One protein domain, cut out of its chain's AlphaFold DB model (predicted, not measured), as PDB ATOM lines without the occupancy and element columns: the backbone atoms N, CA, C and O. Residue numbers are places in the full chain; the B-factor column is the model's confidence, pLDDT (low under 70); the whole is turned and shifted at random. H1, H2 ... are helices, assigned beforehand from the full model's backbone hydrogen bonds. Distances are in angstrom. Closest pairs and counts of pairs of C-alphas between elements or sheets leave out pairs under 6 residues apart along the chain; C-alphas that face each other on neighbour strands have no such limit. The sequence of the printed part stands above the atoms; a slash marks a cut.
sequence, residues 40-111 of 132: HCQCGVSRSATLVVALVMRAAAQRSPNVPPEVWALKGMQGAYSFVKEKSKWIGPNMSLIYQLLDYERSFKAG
ATOM      1  N   HIS A  40      51.774  89.337 149.514       97.44
ATOM      2  CA  HIS A  40      52.093  90.683 149.985       97.44
ATOM      3  C   HIS A  40      53.581  90.846 150.322       97.44
ATOM      4  O   HIS A  40      54.318  89.886 150.530       97.44
ATOM      5  N   CYS A  41      54.031  92.097 150.356       96.00
ATOM      6  CA  CYS A  41      55.292  92.490 150.981       96.00
ATOM      7  C   CYS A  41      55.014  93.683 151.908       96.00
ATOM      8  O   CYS A  41      53.867  93.881 152.296       96.00
ATOM      9  N   GLN A  42      56.026  94.471 152.276       95.75
ATOM     10  CA  GLN A  42      55.826  95.616 153.174       95.75
ATOM     11  C   GLN A  42      54.897  96.684 152.574       95.75
ATOM     12  O   GLN A  42      53.903  97.037 153.192       95.75
ATOM     13  N   CYS A  43      55.197  97.167 151.362       95.94
ATOM     14  CA  CYS A  43      54.431  98.250 150.724       95.94
ATOM     15  C   CYS A  43      53.591  97.784 149.528       95.94
ATOM     16  O   CYS A  43      52.964  98.597 148.865       95.94
ATOM     17  N   GLY A  44      53.651  96.500 149.164       96.38
ATOM     18  CA  GLY A  44      52.966  95.986 147.970       96.38
ATOM     19  C   GLY A  44      53.542  96.455 146.622       96.38
ATOM     20  O   GLY A  44      52.977  96.131 145.586       96.38
ATOM     21  N   VAL A  45      54.662  97.190 146.611       97.69
ATOM     22  CA  VAL A  45      55.198  97.846 145.400       97.69
ATOM     23  C   VAL A  45      56.163  96.962 144.603       97.69
ATOM     24  O   VAL A  45      56.069  96.907 143.383       97.69
ATOM     25  N   SER A  46      57.111  96.291 145.269       97.44
ATOM     26  CA  SER A  46      58.318  95.771 144.601       97.44
ATOM     27  C   SER A  46      58.424  94.240 144.639       97.44
ATOM     28  O   SER A  46      58.165  93.579 143.637       97.44
ATOM     29  N   ARG A  47      58.717  93.641 145.804       97.69
ATOM     30  CA  ARG A  47      58.903  92.180 145.958       97.69
ATOM     31  C   ARG A  47      57.654  91.368 145.607       97.69
ATOM     32  O   ARG A  47      57.719  90.467 144.778       97.69
ATOM     33  N   SER A  48      56.512  91.706 146.212       97.81
ATOM     34  CA  SER A  48      55.250  91.007 145.931       97.81
ATOM     35  C   SER A  48      54.818  91.196 144.481       97.81
ATOM     36  O   SER A  48      54.410  90.234 143.847       97.81
ATOM     37  N   ALA A  49      54.972  92.406 143.935       98.25
ATOM     38  CA  ALA A  49      54.677  92.677 142.533       98.25
ATOM     39  C   ALA A  49      55.544  91.833 141.588       98.25
ATOM     40  O   ALA A  49      55.021  91.274 140.635       98.25
ATOM     41  N   THR A  50      56.838  91.686 141.887       98.44
ATOM     42  CA  THR A  50      57.759  90.839 141.108       98.44
ATOM     43  C   THR A  50      57.262  89.398 141.054       98.44
ATOM     44  O   THR A  50      57.154  88.827 139.974       98.44
ATOM     45  N   LEU A  51      56.890  88.826 142.204       98.38
ATOM     46  CA  LEU A  51      56.366  87.462 142.260       98.38
ATOM     47  C   LEU A  51      55.042  87.317 141.494       98.38
ATOM     48  O   LEU A  51      54.858  86.343 140.772       98.38
ATOM     49  N   VAL A  52      54.134  88.291 141.610       98.44
ATOM     50  CA  VAL A  52      52.860  88.278 140.873       98.44
ATOM     51  C   VAL A  52      53.095  88.360 139.362       98.44
ATOM     52  O   VAL A  52      52.485  87.596 138.620       98.44
ATOM     53  N   VAL A  53      54.010  89.214 138.893       98.62
ATOM     54  CA  VAL A  53      54.372  89.284 137.467       98.62
ATOM     55  C   VAL A  53      54.944  87.950 136.991       98.62
ATOM     56  O   VAL A  53      54.497  87.441 135.967       98.62
ATOM     57  N   ALA A  54      55.849  87.331 137.754       98.38
ATOM     58  CA  ALA A  54      56.404  86.020 137.415       98.38
ATOM     59  C   ALA A  54      55.320  84.924 137.335       98.38
ATOM     60  O   ALA A  54      55.321  84.116 136.407       98.38
ATOM     61  N   LEU A  55      54.348  84.925 138.256       98.25
ATOM     62  CA  LEU A  55      53.205  84.006 138.220       98.25
ATOM     63  C   LEU A  55      52.327  84.217 136.980       98.25
ATOM     64  O   LEU A  55      51.915  83.236 136.365       98.25
ATOM     65  N   VAL A  56      52.073  85.469 136.588       98.31
ATOM     66  CA  VAL A  56      51.318  85.799 135.366       98.31
ATOM     67  C   VAL A  56      52.078  85.357 134.116       98.31
ATOM     68  O   VAL A  56      51.476  84.750 133.234       98.31
ATOM     69  N   MET A  57      53.397  85.582 134.049       98.25
ATOM     70  CA  MET A  57      54.241  85.091 132.949       98.25
ATOM     71  C   MET A  57      54.144  83.568 132.815       98.25
ATOM     72  O   MET A  57      53.897  83.057 131.724       98.25
ATOM     73  N   ARG A  58      54.283  82.845 133.935       97.19
ATOM     74  CA  ARG A  58      54.164  81.383 133.979       97.19
ATOM     75  C   ARG A  58      52.778  80.919 133.530       97.19
ATOM     76  O   ARG A  58      52.674  80.002 132.722       97.19
ATOM     77  N   ALA A  59      51.722  81.565 134.023       96.88
ATOM     78  CA  ALA A  59      50.345  81.233 133.674       96.88
ATOM     79  C   ALA A  59      50.048  81.461 132.183       96.88
ATOM     80  O   ALA A  59      49.371  80.633 131.575       96.88
ATOM     81  N   ALA A  60      50.578  82.535 131.590       96.94
ATOM     82  CA  ALA A  60      50.475  82.805 130.158       96.94
ATOM     83  C   ALA A  60      51.203  81.734 129.329       96.94
ATOM     84  O   ALA A  60      50.602  81.131 128.440       96.94
ATOM     85  N   ALA A  61      52.462  81.436 129.674       95.19
ATOM     86  CA  ALA A  61      53.282  80.443 128.978       95.19
ATOM     87  C   ALA A  61      52.673  79.029 129.026       95.19
ATOM     88  O   ALA A  61      52.716  78.298 128.043       95.19
ATOM     89  N   GLN A  62      52.070  78.656 130.156       94.75
ATOM     90  CA  GLN A  62      51.475  77.331 130.365       94.75
ATOM     91  C   GLN A  62      49.986  77.256 130.004       94.75
ATOM     92  O   GLN A  62      49.383  76.198 130.161       94.75
ATOM     93  N   ARG A  63      49.377  78.365 129.560       94.81
ATOM     94  CA  ARG A  63      47.921  78.488 129.352       94.81
ATOM     95  C   ARG A  63      47.114  77.966 130.544       94.81
ATOM     96  O   ARG A  63      46.199  77.159 130.394       94.81
ATOM     97  N   SER A  64      47.494  78.408 131.742       94.94
ATOM     98  CA  SER A  64      46.885  77.941 132.989       94.94
ATOM     99  C   SER A  64      45.363  78.162 132.973       94.94
ATOM    100  O   SER A  64      44.922  79.262 132.641       94.94
ATOM    101  N   PRO A  65      44.547  77.167 133.361       93.69
ATOM    102  CA  PRO A  65      43.086  77.286 133.353       93.69
ATOM    103  C   PRO A  65      42.548  78.216 134.452       93.69
ATOM    104  O   PRO A  65      41.394  78.625 134.398       93.69
ATOM    105  N   ASN A  66      43.377  78.560 135.443       90.88
ATOM    106  CA  ASN A  66      42.989  79.379 136.597       90.88
ATOM    107  C   ASN A  66      43.115  80.891 136.345       90.88
ATOM    108  O   ASN A  66      42.947  81.685 137.271       90.88
ATOM    109  N   VAL A  67      43.451  81.302 135.119       94.25
ATOM    110  CA  VAL A  67      43.542  82.711 134.725       94.25
ATOM    111  C   VAL A  67      42.598  83.011 133.560       94.25
ATOM    112  O   VAL A  67      42.309  82.116 132.765       94.25
ATOM    113  N   PRO A  68      42.125  84.261 133.430       94.06
ATOM    114  CA  PRO A  68      41.301  84.666 132.298       94.06
ATOM    115  C   PRO A  68      41.993  84.444 130.937       94.06
ATOM    116  O   PRO A  68      43.222  84.570 130.861       94.06
ATOM    117  N   PRO A  69      41.246  84.173 129.845       93.56
ATOM    118  CA  PRO A  69      41.824  83.895 128.526       93.56
ATOM    119  C   PRO A  69      42.741  85.000 127.982       93.56
ATOM    120  O   PRO A  69      43.689  84.706 127.256       93.56
ATOM    121  N   GLU A  70      42.512  86.266 128.344       95.50
ATOM    122  CA  GLU A  70      43.377  87.382 127.949       95.50
ATOM    123  C   GLU A  70      44.809  87.249 128.487       95.50
ATOM    124  O   GLU A  70      45.746  87.746 127.861       95.50
ATOM    125  N   VAL A  71      45.005  86.522 129.595       97.25
ATOM    126  CA  VAL A  71      46.337  86.250 130.145       97.25
ATOM    127  C   VAL A  71      47.138  85.347 129.208       97.25
ATOM    128  O   VAL A  71      48.340  85.545 129.055       97.25
ATOM    129  N   TRP A  72      46.497  84.405 128.510       96.69
ATOM    130  CA  TRP A  72      47.176  83.507 127.565       96.69
ATOM    131  C   TRP A  72      47.705  84.226 126.319       96.69
ATOM    132  O   TRP A  72      48.603  83.719 125.651       96.69
ATOM    133  N   ALA A  73      47.154  85.399 125.997       95.94
ATOM    134  CA  ALA A  73      47.604  86.226 124.881       95.94
ATOM    135  C   ALA A  73      48.792  87.138 125.246       95.94
ATOM    136  O   ALA A  73      49.377  87.768 124.358       95.94
ATOM    137  N   LEU A  74      49.155  87.229 126.532       96.62
ATOM    138  CA  LEU A  74      50.265  88.063 126.983       96.62
ATOM    139  C   LEU A  74      51.591  87.520 126.453       96.62
ATOM    140  O   LEU A  74      51.894  86.332 126.549       96.62
ATOM    141  N   LYS A  75      52.413  88.425 125.919       93.00
ATOM    142  CA  LYS A  75      53.739  88.098 125.397       93.00
ATOM    143  C   LYS A  75      54.814  88.608 126.339       93.00
ATOM    144  O   LYS A  75      54.922  89.814 126.575       93.00
ATOM    145  N   GLY A  76      55.634  87.675 126.807       94.06
ATOM    146  CA  GLY A  76      56.847  87.987 127.541       94.06
ATOM    147  C   GLY A  76      56.625  88.690 128.882       94.06
ATOM    148  O   GLY A  76      55.511  88.792 129.398       94.06
ATOM    149  N   MET A  77      57.718  89.202 129.439       97.19
ATOM    150  CA  MET A  77      57.741  89.910 130.717       97.19
ATOM    151  C   MET A  77      56.924  91.202 130.656       97.19
ATOM    152  O   MET A  77      56.118  91.468 131.545       97.19
ATOM    153  N   GLN A  78      57.071  91.975 129.576       97.62
ATOM    154  CA  GLN A  78      56.413  93.275 129.436       97.62
ATOM    155  C   GLN A  78      54.881  93.158 129.411       97.62
ATOM    156  O   GLN A  78      54.197  93.981 130.020       97.62
ATOM    157  N   GLY A  79      54.334  92.144 128.729       98.06
ATOM    158  CA  GLY A  79      52.889  91.903 128.699       98.06
ATOM    159  C   GLY A  79      52.339  91.593 130.092       98.06
ATOM    160  O   GLY A  79      51.378  92.222 130.534       98.06
ATOM    161  N   ALA A  80      53.003  90.686 130.813       98.38
ATOM    162  CA  ALA A  80      52.644  90.348 132.187       98.38
ATOM    163  C   ALA A  80      52.759  91.552 133.134       98.38
ATOM    164  O   ALA A  80      51.853  91.801 133.926       98.38
ATOM    165  N   TYR A  81      53.831  92.340 133.024       98.56
ATOM    166  CA  TYR A  81      54.012  93.545 133.827       98.56
ATOM    167  C   TYR A  81      52.874  94.551 133.622       98.56
ATOM    168  O   TYR A  81      52.280  95.011 134.598       98.56
ATOM    169  N   SER A  82      52.533  94.859 132.367       98.25
ATOM    170  CA  SER A  82      51.439  95.781 132.032       98.25
ATOM    171  C   SER A  82      50.094  95.295 132.570       98.25
ATOM    172  O   SER A  82      49.358  96.085 133.159       98.25
ATOM    173  N   PHE A  83      49.805  93.996 132.448       98.25
ATOM    174  CA  PHE A  83      48.589  93.397 132.998       98.25
ATOM    175  C   PHE A  83      48.489  93.593 134.519       98.25
ATOM    176  O   PHE A  83      47.469  94.059 135.027       98.25
ATOM    177  N   VAL A  84      49.564  93.316 135.267       98.19
ATOM    178  CA  VAL A  84      49.565  93.517 136.728       98.19
ATOM    179  C   VAL A  84      49.502  95.010 137.081       98.19
ATOM    180  O   VAL A  84      48.842  95.384 138.052       98.19
ATOM    181  N   LYS A  85      50.140  95.881 136.287       98.06
ATOM    182  CA  LYS A  85      50.130  97.340 136.484       98.06
ATOM    183  C   LYS A  85      48.737  97.940 136.323       98.06
ATOM    184  O   LYS A  85      48.391  98.851 137.071       98.06
ATOM    185  N   GLU A  86      47.936  97.420 135.397       97.75
ATOM    186  CA  GLU A  86      46.536  97.816 135.226       97.75
ATOM    187  C   GLU A  86      45.708  97.485 136.477       97.75
ATOM    188  O   GLU A  86      44.939  98.319 136.954       97.75
ATOM    189  N   LYS A  87      45.911  96.297 137.065       96.31
ATOM    190  CA  LYS A  87      45.214  95.880 138.295       96.31
ATOM    191  C   LYS A  87      45.735  96.588 139.548       96.31
ATOM    192  O   LYS A  87      44.990  96.769 140.508       96.31
ATOM    193  N   SER A  88      47.003  97.000 139.557       96.19
ATOM    194  CA  SER A  88      47.613  97.740 140.660       96.19
ATOM    195  C   SER A  88      48.576  98.815 140.155       96.19
ATOM    196  O   SER A  88      49.763  98.588 139.912       96.19
ATOM    197  N   LYS A  89      48.065 100.048 140.081       96.62
ATOM    198  CA  LYS A  89      48.800 101.228 139.596       96.62
ATOM    199  C   LYS A  89      50.079 101.552 140.375       96.62
ATOM    200  O   LYS A  89      50.938 102.262 139.859       96.62
ATOM    201  N   TRP A  90      50.236 101.034 141.591       97.06
ATOM    202  CA  TRP A  90      51.374 101.332 142.465       97.06
ATOM    203  C   TRP A  90      52.533 100.350 142.338       97.06
ATOM    204  O   TRP A  90      53.576 100.592 142.940       97.06
ATOM    205  N   ILE A  91      52.397  99.265 141.565       98.00
ATOM    206  CA  ILE A  91      53.524  98.346 141.401       98.00
ATOM    207  C   ILE A  91      54.709  99.046 140.733       98.00
ATOM    208  O   ILE A  91      54.549  99.885 139.840       98.00
ATOM    209  N   GLY A  92      55.898  98.665 141.171       97.38
ATOM    210  CA  GLY A  92      57.178  99.157 140.694       97.38
ATOM    211  C   GLY A  92      58.300  98.307 141.285       97.38
ATOM    212  O   GLY A  92      58.947  98.726 142.250       97.38
ATOM    213  N   PRO A  93      58.527  97.085 140.766       97.56
ATOM    214  CA  PRO A  93      59.766  96.359 141.004       97.56
ATOM    215  C   PRO A  93      60.964  97.261 140.710       97.56
ATOM    216  O   PRO A  93      60.922  98.081 139.794       97.56
ATOM    217  N   ASN A  94      62.036  97.131 141.489       96.75
ATOM    218  CA  ASN A  94      63.258  97.859 141.159       96.75
ATOM    219  C   ASN A  94      63.960  97.216 139.952       96.75
ATOM    220  O   ASN A  94      63.651  96.086 139.574       96.75
ATOM    221  N   MET A  95      64.947  97.915 139.393       96.69
ATOM    222  CA  MET A  95      65.660  97.462 138.196       96.69
ATOM    223  C   MET A  95      66.292  96.072 138.337       96.69
ATOM    224  O   MET A  95      66.208  95.284 137.404       96.69
ATOM    225  N   SER A  96      66.864  95.731 139.497       96.94
ATOM    226  CA  SER A  96      67.449  94.399 139.722       96.94
ATOM    227  C   SER A  96      66.399  93.287 139.619       96.94
ATOM    228  O   SER A  96      66.640  92.262 138.987       96.94
ATOM    229  N   LEU A  97      65.207  93.507 140.177       97.44
ATOM    230  CA  LEU A  97      64.094  92.561 140.088       97.44
ATOM    231  C   LEU A  97      63.499  92.503 138.672       97.44
ATOM    232  O   LEU A  97      63.131  91.425 138.214       97.44
ATOM    233  N   ILE A  98      63.454  93.631 137.954       97.94
ATOM    234  CA  ILE A  98      63.065  93.661 136.535       97.94
ATOM    235  C   ILE A  98      64.026  92.820 135.686       97.94
ATOM    236  O   ILE A  98      63.565  92.041 134.854       97.94
ATOM    237  N   TYR A  99      65.341  92.919 135.908       97.31
ATOM    238  CA  TYR A  99      66.310  92.095 135.180       97.31
ATOM    239  C   TYR A  99      66.121  90.603 135.451       97.31
ATOM    240  O   TYR A  99      66.123  89.820 134.509       97.31
ATOM    241  N   GLN A 100      65.825  90.216 136.691       97.75
ATOM    242  CA  GLN A 100      65.524  88.820 137.011       97.75
ATOM    243  C   GLN A 100      64.229  88.320 136.351       97.75
ATOM    244  O   GLN A 100      64.150  87.157 135.965       97.75
ATOM    245  N   LEU A 101      63.222  89.179 136.154       98.12
ATOM    246  CA  LEU A 101      62.038  88.825 135.361       98.12
ATOM    247  C   LEU A 101      62.367  88.663 133.869       98.12
ATOM    248  O   LEU A 101      61.811  87.787 133.211       98.12
ATOM    249  N   LEU A 102      63.275  89.475 133.322       97.31
ATOM    250  CA  LEU A 102      63.768  89.292 131.952       97.31
ATOM    251  C   LEU A 102      64.564  87.989 131.811       97.31
ATOM    252  O   LEU A 102      64.398  87.282 130.819       97.31
ATOM    253  N   ASP A 103      65.386  87.641 132.800       96.12
ATOM    254  CA  ASP A 103      66.097  86.362 132.830       96.12
ATOM    255  C   ASP A 103      65.111  85.190 132.928       96.12
ATOM    256  O   ASP A 103      65.242  84.208 132.196       96.12
ATOM    257  N   TYR A 104      64.051  85.334 133.731       97.19
ATOM    258  CA  TYR A 104      62.967  84.354 133.790       97.19
ATOM    259  C   TYR A 104      62.276  84.174 132.433       97.19
ATOM    260  O   TYR A 104      62.030  83.044 132.018       97.19
ATOM    261  N   GLU A 105      62.031  85.254 131.684       96.56
ATOM    262  CA  GLU A 105      61.471  85.165 130.328       96.56
ATOM    263  C   GLU A 105      62.341  84.306 129.392       96.56
ATOM    264  O   GLU A 105      61.822  83.512 128.603       96.56
ATOM    265  N   ARG A 106      63.672  84.435 129.480       94.56
ATOM    266  CA  ARG A 106      64.605  83.661 128.643       94.56
ATOM    267  C   ARG A 106      64.534  82.164 128.932       94.56
ATOM    268  O   ARG A 106      64.717  81.377 128.004       94.56
ATOM    269  N   SER A 107      64.216  81.778 130.169       90.69
ATOM    270  CA  SER A 107      64.059  80.367 130.544       90.69
ATOM    271  C   SER A 107      62.936  79.665 129.768       90.69
ATOM    272  O   SER A 107      63.030  78.469 129.514       90.69
ATOM    273  N   PHE A 108      61.924  80.407 129.297       88.00
ATOM    274  CA  PHE A 108      60.860  79.854 128.454       88.00
ATOM    275  C   PHE A 108      61.296  79.653 126.999       88.00
ATOM    276  O   PHE A 108      60.926  78.664 126.378       88.00
ATOM    277  N   LYS A 109      62.122  80.559 126.459       78.69
ATOM    278  CA  LYS A 109      62.590  80.510 125.060       78.69
ATOM    279  C   LYS A 109      63.593  79.381 124.818       78.69
ATOM    280  O   LYS A 109      63.596  78.782 123.749       78.69
ATOM    281  N   ALA A 110      64.419  79.061 125.815       67.50
ATOM    282  CA  ALA A 110      65.383  77.962 125.728       67.50
ATOM    283  C   ALA A 110      64.716  76.577 125.578       67.50
ATOM    284  O   ALA A 110      65.341  75.651 125.069       67.50
ATOM    285  N   GLY A 111      63.447  76.435 125.984       57.25
ATOM    286  CA  GLY A 111      62.666  75.205 125.814       57.25
ATOM    287  C   GLY A 111      62.059  75.016 124.418       57.25
ATOM    288  O   GLY A 111      61.646  73.907 124.091       57.25
TER     289      GLY A 111
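This is residues 40 to 111 of the 132 residues of the protein "Tyrosine-protein phosphatase pmp1" of Grifola frondosa (UniProt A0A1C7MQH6). Two long helices, H1 and H4, lie side by side; H3 crosses H1 and reaches H4 with residues 76 to 77, and short H2 packs on residues 56 to 61 of H1. The printed part has 72 residues, four named helices in the order H1, H2, H3, H4, and no named strand: all helix. It is compact, with a radius of gyration of the C-alphas of 11.7 A and spans of 32 by 25 by 16 A.

H1, residues 47 to 61, is 21.4 A long from C-alpha 47 at (58.903, 92.180, 145.958). H2 is residues 69 to 72, 5.5 A; H3 is residues 76 to 87, 17.7 A. H4, residues 95 to 109, 21.7 A, ends at (62.590, 80.510, 125.060).

H1, the hub, touches H2; C-alphas 60 and 72 are closest, 4.3 A. It touches H3 at a steep tilt of 59 degrees, opposite ways; C-alphas 57 and 80 are closest, 5.5 A. It touches H4 at a shallow tilt of 16 degrees, the same way; C-alphas 54 and 101 are closest, 6.6 A. H2 and H4 are apart. Every O i to N i+4 pair is within hydrogen-bond range in H1 and H3, 9 of 11 in H4; H2 is too short for one.

C-alphas 43 and 111, the two farthest apart, are 34.9 A apart. The printed part has no cut and no long link; residues 110 to 111 have pLDDT under 70.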